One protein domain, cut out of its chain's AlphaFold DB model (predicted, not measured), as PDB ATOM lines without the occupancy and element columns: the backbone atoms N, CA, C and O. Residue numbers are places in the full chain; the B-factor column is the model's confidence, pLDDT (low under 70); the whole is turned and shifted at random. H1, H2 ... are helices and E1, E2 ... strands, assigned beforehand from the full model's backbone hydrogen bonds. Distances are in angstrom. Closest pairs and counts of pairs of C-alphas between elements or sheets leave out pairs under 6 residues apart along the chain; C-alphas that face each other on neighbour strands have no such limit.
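This is residues 4 to 64 of the 178 residues of an uncharacterized protein of uncultured bacterium (UniProt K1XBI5). A long two-stranded ribbon, E1 and E2, and a long helix, H2, make the two arms of an open V, with the short helix H1 at the corner where the arms meet. The ribbon is a hairpin that bends along its length, and much of H2, residues 50 to 63, sticks out free; nothing fills the space between the arms. The printed part has 61 residues with two named strands and two named helices, in the order E1, E2, H1, H2; the sheet has the order E1 - E2 and is antiparallel, and the class is mixed, helices and strands. The whole is extended, with a radius of gyration of the C-alphas of 17.2 A, and flat, spanning 43 by 34 by 17 A.

E1, residues 4 to 14, and E2, residues 17 to 30, are antiparallel neighbours, with 161 degrees between their directions, and form a hairpin. Near the turn N 14 and O 17 are within hydrogen-bond range at 2.9 A, and at the other end so are N 4 and O 29, at 2.8 A. E2 bends by 68 degrees at residue 24; before it, the C-alphas of residues 9 and 22 face each other at 4.3 A, and after it those of 7 and 26 at 4.5 A. H1, residues 34 to 40, and H2, residues 42 to 63, form a helical hairpin. They touch, H2 with residues 44 to 49 alone, and the closest C-alphas are those of Val 38 and Ala 45, 5.1 A apart. Their lines stand at a shallow tilt of 26 degrees, opposite ways. In both helices every O i to N i+4 pair is within hydrogen-bond range. H2 is apart from both strands, and H1 is apart from E1.

E1 begins at C-alpha 4, at (54.211, -17.726, -36.457), and is 29.8 A long from first to last C-alpha. E2 is 33.7 A long and ends at C-alpha 30, at (55.149, -23.728, -38.100). H1 is 9.8 A long. H2 is 30.6 A long and ends at C-alpha 63, at (26.651, -13.717, -50.540).

The two C-alphas farthest apart are those of Gly 15 and Glu 39, at 46.9 A. The printed part has no cut, and the links E1 to E2, E2 to H1 and H1 to H2 are tight. The mean pLDDT of the printed part is 77.0; residue 51 and residues 54 to 64 are under 70.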
ATOM      1  N   VAL A   4      54.942 -18.818 -37.102       84.75
ATOM      2  CA  VAL A   4      54.211 -17.726 -36.457       84.75
ATOM      3  C   VAL A   4      54.368 -17.848 -34.959       84.75
ATOM      4  O   VAL A   4      54.258 -18.932 -34.382       84.75
ATOM      5  N   LYS A   5      54.575 -16.707 -34.313       86.19
ATOM      6  CA  LYS A   5      54.611 -16.623 -32.863       86.19
ATOM      7  C   LYS A   5      53.191 -16.455 -32.332       86.19
ATOM      8  O   LYS A   5      52.546 -15.440 -32.577       86.19
ATOM      9  N   ILE A   6      52.713 -17.450 -31.596       85.50
ATOM     10  CA  ILE A   6      51.413 -17.428 -30.932       85.50
ATOM     11  C   ILE A   6      51.637 -17.179 -29.445       85.50
ATOM     12  O   ILE A   6      52.228 -18.000 -28.740       85.50
ATOM     13  N   GLU A   7      51.143 -16.046 -28.953       88.12
ATOM     14  CA  GLU A   7      51.117 -15.771 -27.520       88.12
ATOM     15  C   GLU A   7      49.931 -16.477 -26.872       88.12
ATOM     16  O   GLU A   7      48.766 -16.243 -27.204       88.12
ATOM     17  N   LEU A   8      50.223 -17.355 -25.914       86.19
ATOM     18  CA  LEU A   8      49.179 -18.064 -25.197       86.19
ATOM     19  C   LEU A   8      48.539 -17.139 -24.166       86.19
ATOM     20  O   LEU A   8      49.214 -16.540 -23.322       86.19
ATOM     21  N   SER A   9      47.212 -17.076 -24.180       90.12
ATOM     22  CA  SER A   9      46.424 -16.395 -23.155       90.12
ATOM     23  C   SER A   9      45.686 -17.406 -22.284       90.12
ATOM     24  O   SER A   9      45.174 -18.402 -22.796       90.12
ATOM     25  N   LYS A  10      45.582 -17.128 -20.983       89.75
ATOM     26  CA  LYS A  10      44.724 -17.868 -20.053       89.75
ATOM     27  C   LYS A  10      43.559 -16.997 -19.612       89.75
ATOM     28  O   LYS A  10      43.708 -15.789 -19.433       89.75
ATOM     29  N   THR A  11      42.411 -17.618 -19.397       90.06
ATOM     30  CA  THR A  11      41.271 -16.952 -18.766       90.06
ATOM     31  C   THR A  11      41.414 -17.064 -17.251       90.06
ATOM     32  O   THR A  11      41.599 -18.159 -16.727       90.06
ATOM     33  N   VAL A  12      41.340 -15.937 -16.550       88.69
ATOM     34  CA  VAL A  12      41.354 -15.847 -15.084       88.69
ATOM     35  C   VAL A  12      40.141 -15.058 -14.602       88.69
ATOM     36  O   VAL A  12      39.674 -14.153 -15.291       88.69
ATOM     37  N   SER A  13      39.614 -15.419 -13.432       83.69
ATOM     38  CA  SER A  13      38.508 -14.694 -12.803       83.69
ATOM     39  C   SER A  13      39.062 -13.559 -11.945       83.69
ATOM     40  O   SER A  13      39.748 -13.806 -10.954       83.69
ATOM     41  N   GLU A  14      38.776 -12.317 -12.330       82.50
ATOM     42  CA  GLU A  14      39.137 -11.106 -11.587       82.50
ATOM     43  C   GLU A  14      37.848 -10.345 -11.254       82.50
ATOM     44  O   GLU A  14      37.079  -9.980 -12.143       82.50
ATOM     45  N   GLY A  15      37.560 -10.149  -9.962       80.12
ATOM     46  CA  GLY A  15      36.359  -9.423  -9.520       80.12
ATOM     47  C   GLY A  15      35.031 -10.036  -9.993       80.12
ATOM     48  O   GLY A  15      34.068  -9.306 -10.218       80.12
ATOM     49  N   GLY A  16      34.982 -11.358 -10.198       86.94
ATOM     50  CA  GLY A  16      33.792 -12.069 -10.683       86.94
ATOM     51  C   GLY A  16      33.592 -12.037 -12.202       86.94
ATOM     52  O   GLY A  16      32.567 -12.511 -12.687       86.94
ATOM     53  N   LYS A  17      34.553 -11.502 -12.970       76.25
ATOM     54  CA  LYS A  17      34.530 -11.504 -14.439       76.25
ATOM     55  C   LYS A  17      35.678 -12.335 -14.998       76.25
ATOM     56  O   LYS A  17      36.796 -12.287 -14.497       76.25
ATOM     57  N   ASN A  18      35.401 -13.061 -16.078       86.94
ATOM     58  CA  ASN A  18      36.412 -13.806 -16.821       86.94
ATOM     59  C   ASN A  18      37.213 -12.848 -17.708       86.94
ATOM     60  O   ASN A  18      36.672 -12.267 -18.648       86.94
ATOM     61  N   VAL A  19      38.501 -12.700 -17.416       87.25
ATOM     62  CA  VAL A  19      39.429 -11.827 -18.137       87.25
ATOM     63  C   VAL A  19      40.514 -12.685 -18.783       87.25
ATOM     64  O   VAL A  19      41.087 -13.562 -18.137       87.25
ATOM     65  N   ARG A  20      40.820 -12.445 -20.064       86.75
ATOM     66  CA  ARG A  20      41.989 -13.056 -20.717       86.75
ATOM     67  C   ARG A  20      43.253 -12.307 -20.307       86.75
ATOM     68  O   ARG A  20      43.344 -11.099 -20.504       86.75
ATOM     69  N   LYS A  21      44.235 -13.030 -19.774       85.75
ATOM     70  CA  LYS A  21      45.579 -12.519 -19.490       85.75
ATOM     71  C   LYS A  21      46.615 -13.278 -20.316       85.75
ATOM     72  O   LYS A  21      46.468 -14.492 -20.491       85.75
ATOM     73  N   PRO A  22      47.672 -12.606 -20.788       85.44
ATOM     74  CA  PRO A  22      48.803 -13.291 -21.393       85.44
ATOM     75  C   PRO A  22      49.452 -14.211 -20.355       85.44
ATOM     76  O   PRO A  22      49.553 -13.883 -19.173       85.44
ATOM     77  N   THR A  23      49.871 -15.392 -20.792       85.69
ATOM     78  CA  THR A  23      50.587 -16.349 -19.932       85.69
ATOM     79  C   THR A  23      52.084 -16.058 -19.856       85.69
ATOM     80  O   THR A  23      52.765 -16.641 -19.019       85.69
ATOM     81  N   GLY A  24      52.600 -15.188 -20.732       83.50
ATOM     82  CA  GLY A  24      54.036 -14.991 -20.942       83.50
ATOM     83  C   GLY A  24      54.692 -16.113 -21.756       83.50
ATOM     84  O   GLY A  24      55.874 -16.021 -22.066       83.50
ATOM     85  N   VAL A  25      53.937 -17.152 -22.132       85.31
ATOM     86  CA  VAL A  25      54.411 -18.242 -22.986       85.31
ATOM     87  C   VAL A  25      54.111 -17.899 -24.437       85.31
ATOM     88  O   VAL A  25      52.967 -17.621 -24.805       85.31
ATOM     89  N   SER A  26      55.152 -17.930 -25.261       84.12
ATOM     90  CA  SER A  26      55.046 -17.835 -26.713       84.12
ATOM     91  C   SER A  26      55.385 -19.181 -27.327       84.12
ATOM     92  O   SER A  26      56.405 -19.772 -26.981       84.12
ATOM     93  N   LEU A  27      54.538 -19.650 -28.235       83.88
ATOM     94  CA  LEU A  27      54.817 -20.813 -29.062       83.88
ATOM     95  C   LEU A  27      55.196 -20.344 -30.457       83.88
ATOM     96  O   LEU A  27      54.487 -19.535 -31.048       83.88
ATOM     97  N   GLU A  28      56.289 -20.872 -30.989       85.25
ATOM     98  CA  GLU A  28      56.577 -20.773 -32.415       85.25
ATOM     99  C   GLU A  28      55.937 -21.968 -33.099       85.25
ATOM    100  O   GLU A  28      56.325 -23.117 -32.880       85.25
ATOM    101  N   VAL A  29      54.893 -21.691 -33.872       81.00
ATOM    102  CA  VAL A  29      54.128 -22.714 -34.571       81.00
ATOM    103  C   VAL A  29      54.470 -22.627 -36.050       81.00
ATOM    104  O   VAL A  29      54.361 -21.546 -36.632       81.00
ATOM    105  N   PRO A  30      54.896 -23.730 -36.675       78.19
ATOM    106  CA  PRO A  30      55.149 -23.728 -38.100       78.19
ATOM    107  C   PRO A  30      53.872 -23.539 -38.909       78.19
ATOM    108  O   PRO A  30      52.834 -24.138 -38.623       78.19
ATOM    109  N   VAL A  31      53.983 -22.708 -39.937       78.00
ATOM    110  CA  VAL A  31      52.983 -22.562 -40.985       78.00
ATOM    111  C   VAL A  31      53.254 -23.638 -42.015       78.00
ATOM    112  O   VAL A  31      54.323 -23.674 -42.622       78.00
ATOM    113  N   TYR A  32      52.267 -24.502 -42.200       74.19
ATOM    114  CA  TYR A  32      52.258 -25.473 -43.277       74.19
ATOM    115  C   TYR A  32      51.299 -24.996 -44.361       74.19
ATOM    116  O   TYR A  32      50.179 -24.558 -44.077       74.19
ATOM    117  N   THR A  33      51.713 -25.131 -45.611       77.50
ATOM    118  CA  THR A  33      50.787 -25.175 -46.743       77.50
ATOM    119  C   THR A  33      49.902 -26.422 -46.639       77.50
ATOM    120  O   THR A  33      50.233 -27.377 -45.939       77.50
ATOM    121  N   ILE A  34      48.772 -26.459 -47.357       72.38
ATOM    122  CA  ILE A  34      47.893 -27.645 -47.377       72.38
ATOM    123  C   ILE A  34      48.675 -28.897 -47.809       72.38
ATOM    124  O   ILE A  34      48.498 -29.950 -47.206       72.38
ATOM    125  N   ALA A  35      49.562 -28.782 -48.805       74.69
ATOM    126  CA  ALA A  35      50.376 -29.898 -49.287       74.69
ATOM    127  C   ALA A  35      51.312 -30.438 -48.193       74.69
ATOM    128  O   ALA A  35      51.343 -31.640 -47.949       74.69
ATOM    129  N   GLU A  36      51.993 -29.549 -47.468       80.12
ATOM    130  CA  GLU A  36      52.856 -29.932 -46.342       80.12
ATOM    131  C   GLU A  36      52.041 -30.498 -45.165       80.12
ATOM    132  O   GLU A  36      52.483 -31.415 -44.471       80.12
ATOM    133  N   LEU A  37      50.818 -30.001 -44.946       77.94
ATOM    134  CA  LEU A  37      49.929 -30.493 -43.896       77.94
ATOM    135  C   LEU A  37      49.413 -31.909 -44.205       77.94
ATOM    136  O   LEU A  37      49.242 -32.694 -43.277       77.94
ATOM    137  N   VAL A  38      49.200 -32.258 -45.482       81.75
ATOM    138  CA  VAL A  38      48.819 -33.620 -45.911       81.75
ATOM    139  C   VAL A  38      49.910 -34.627 -45.554       81.75
ATOM    140  O   VAL A  38      49.598 -35.712 -45.066       81.75
ATOM    141  N   GLU A  39      51.177 -34.260 -45.747       83.56
ATOM    142  CA  GLU A  39      52.319 -35.115 -45.406       83.56
ATOM    143  C   GLU A  39      52.500 -35.261 -43.887       83.56
ATOM    144  O   GLU A  39      52.813 -36.346 -43.398       83.56
ATOM    145  N   HIS A  40      52.260 -34.188 -43.125       82.38
ATOM    146  CA  HIS A  40      52.432 -34.187 -41.671       82.38
ATOM    147  C   HIS A  40      51.261 -34.799 -40.897       82.38
ATOM    148  O   HIS A  40      51.461 -35.474 -39.884       82.38
ATOM    149  N   SER A  41      50.030 -34.521 -41.313       84.44
ATOM    150  CA  SER A  41      48.820 -35.018 -40.667       84.44
ATOM    151  C   SER A  41      47.640 -34.964 -41.640       84.44
ATOM    152  O   SER A  41      46.955 -33.942 -41.735       84.44
ATOM    153  N   PRO A  42      47.319 -36.090 -42.300       80.12
ATOM    154  CA  PRO A  42      46.179 -36.174 -43.210       80.12
ATOM    155  C   PRO A  42      44.857 -35.768 -42.549       80.12
ATOM    156  O   PRO A  42      44.008 -35.149 -43.181       80.12
ATOM    157  N   ALA A  43      44.694 -36.060 -41.254       78.56
ATOM    158  CA  ALA A  43      43.514 -35.665 -40.491       78.56
ATOM    159  C   ALA A  43      43.435 -34.143 -40.278       78.56
ATOM    160  O   ALA A  43      42.360 -33.565 -40.417       78.56
ATOM    161  N   ALA A  44      44.560 -33.481 -39.975       72.94
ATOM    162  CA  ALA A  44      44.598 -32.023 -39.860       72.94
ATOM    163  C   ALA A  44      44.425 -31.343 -41.227       72.94
ATOM    164  O   ALA A  44      43.770 -30.307 -41.307       72.94
ATOM    165  N   ALA A  45      44.955 -31.942 -42.297       73.62
ATOM    166  CA  ALA A  45      44.755 -31.492 -43.671       73.62
ATOM    167  C   ALA A  45      43.298 -31.576 -44.110       73.62
ATOM    168  O   ALA A  45      42.763 -30.588 -44.611       73.62
ATOM    169  N   GLN A  46      42.638 -32.706 -43.853       77.94
ATOM    170  CA  GLN A  46      41.217 -32.860 -44.139       77.94
ATOM    171  C   GLN A  46      40.389 -31.866 -43.322       77.94
ATOM    172  O   GLN A  46      39.554 -31.164 -43.877       77.94
ATOM    173  N   TRP A  47      40.678 -31.723 -42.026       80.88
ATOM    174  CA  TRP A  47      39.992 -30.747 -41.179       80.88
ATOM    175  C   TRP A  47      40.175 -29.304 -41.673       80.88
ATOM    176  O   TRP A  47      39.216 -28.534 -41.703       80.88
ATOM    177  N   ALA A  48      41.386 -28.929 -42.094       71.69
ATOM    178  CA  ALA A  48      41.663 -27.609 -42.652       71.69
ATOM    179  C   ALA A  48      40.923 -27.390 -43.981       71.69
ATOM    180  O   ALA A  48      40.338 -26.326 -44.179       71.69
ATOM    181  N   GLN A  49      40.894 -28.392 -44.865       74.25
ATOM    182  CA  GLN A  49      40.120 -28.343 -46.108       74.25
ATOM    183  C   GLN A  49      38.618 -28.204 -45.838       74.25
ATOM    184  O   GLN A  49      37.987 -27.322 -46.414       74.25
ATOM    185  N   ASP A  50      38.063 -28.989 -44.915       74.75
ATOM    186  CA  ASP A  50      36.648 -28.940 -44.535       74.75
ATOM    187  C   ASP A  50      36.279 -27.587 -43.908       74.75
ATOM    188  O   ASP A  50      35.207 -27.037 -44.179       74.75
ATOM    189  N   ALA A  51      37.168 -27.012 -43.091       69.50
ATOM    190  CA  ALA A  51      36.991 -25.694 -42.489       69.50
ATOM    191  C   ALA A  51      37.037 -24.576 -43.542       69.50
ATOM    192  O   ALA A  51      36.185 -23.684 -43.518       69.50
ATOM    193  N   ILE A  52      37.975 -24.640 -44.493       73.56
ATOM    194  CA  ILE A  52      38.059 -23.699 -45.619       73.56
ATOM    195  C   ILE A  52      36.815 -23.825 -46.495       73.56
ATOM    196  O   ILE A  52      36.168 -22.821 -46.784       73.56
ATOM    197  N   GLN A  53      36.421 -25.044 -46.863       72.88
ATOM    198  CA  GLN A  53      35.227 -25.292 -47.667       72.88
ATOM    199  C   GLN A  53      33.971 -24.792 -46.954       72.88
ATOM    200  O   GLN A  53      33.136 -24.140 -47.573       72.88
ATOM    201  N   SER A  54      33.852 -25.022 -45.647       66.81
ATOM    202  CA  SER A  54      32.728 -24.541 -44.843       66.81
ATOM    203  C   SER A  54      32.714 -23.017 -44.717       66.81
ATOM    204  O   SER A  54      31.645 -22.420 -44.807       66.81
ATOM    205  N   ALA A  55      33.870 -22.367 -44.554       65.19
ATOM    206  CA  ALA A  55      33.979 -20.909 -44.534       65.19
ATOM    207  C   ALA A  55      33.637 -20.301 -45.903       65.19
ATOM    208  O   ALA A  55      32.901 -19.317 -45.970       65.19
ATOM    209  N   CYS A  56      34.090 -20.922 -46.994       62.53
ATOM    210  CA  CYS A  56      33.737 -20.546 -48.359       62.53
ATOM    211  C   CYS A  56      32.246 -20.761 -48.637       62.53
ATOM    212  O   CYS A  56      31.607 -19.869 -49.178       62.53
ATOM    213  N   LEU A  57      31.658 -21.881 -48.205       59.72
ATOM    214  CA  LEU A  57      30.222 -22.161 -48.324       59.72
ATOM    215  C   LEU A  57      29.376 -21.217 -47.471       59.72
ATOM    216  O   LEU A  57      28.304 -20.808 -47.904       59.72
ATOM    217  N   ALA A  58      29.825 -20.864 -46.266       65.25
ATOM    218  CA  ALA A  58      29.154 -19.890 -45.412       65.25
ATOM    219  C   ALA A  58      29.228 -18.489 -46.023       65.25
ATOM    220  O   ALA A  58      28.230 -17.776 -46.050       65.25
ATOM    221  N   ARG A  59      30.382 -18.114 -46.584       56.84
ATOM    222  CA  ARG A  59      30.553 -16.859 -47.316       56.84
ATOM    223  C   ARG A  59      29.703 -16.830 -48.587       56.84
ATOM    224  O   ARG A  59      29.023 -15.840 -48.803       56.84
ATOM    225  N   ALA A  60      29.660 -17.916 -49.355       48.97
ATOM    226  CA  ALA A  60      28.819 -18.065 -50.543       48.97
ATOM    227  C   ALA A  60      27.321 -18.056 -50.198       48.97
ATOM    228  O   ALA A  60      26.538 -17.403 -50.876       48.97
ATOM    229  N   ARG A  61      26.910 -18.700 -49.095       49.88
ATOM    230  CA  ARG A  61      25.530 -18.633 -48.582       49.88
ATOM    231  C   ARG A  61      25.141 -17.231 -48.131       49.88
ATOM    232  O   ARG A  61      24.021 -16.813 -48.389       49.88
ATOM    233  N   ASN A  62      26.050 -16.518 -47.473       56.84
ATOM    234  CA  ASN A  62      25.817 -15.140 -47.045       56.84
ATOM    235  C   ASN A  62      25.875 -14.146 -48.217       56.84
ATOM    236  O   ASN A  62      25.296 -13.071 -48.113       56.84
ATOM    237  N   ALA A  63      26.556 -14.503 -49.311       51.19
ATOM    238  CA  ALA A  63      26.651 -13.717 -50.540       51.19
ATOM    239  C   ALA A  63      25.587 -14.078 -51.596       51.19
ATOM    240  O   ALA A  63      25.424 -13.337 -52.554       51.19
ATOM    241  N   GLY A  64      24.840 -15.172 -51.423       47.09
ATOM    242  CA  GLY A  64      23.669 -15.496 -52.239       47.09
ATOM    243  C   GLY A  64      23.906 -16.203 -53.580       47.09
ATOM    244  O   GLY A  64      22.913 -16.468 -54.246       47.09
TER     245      GLY A  64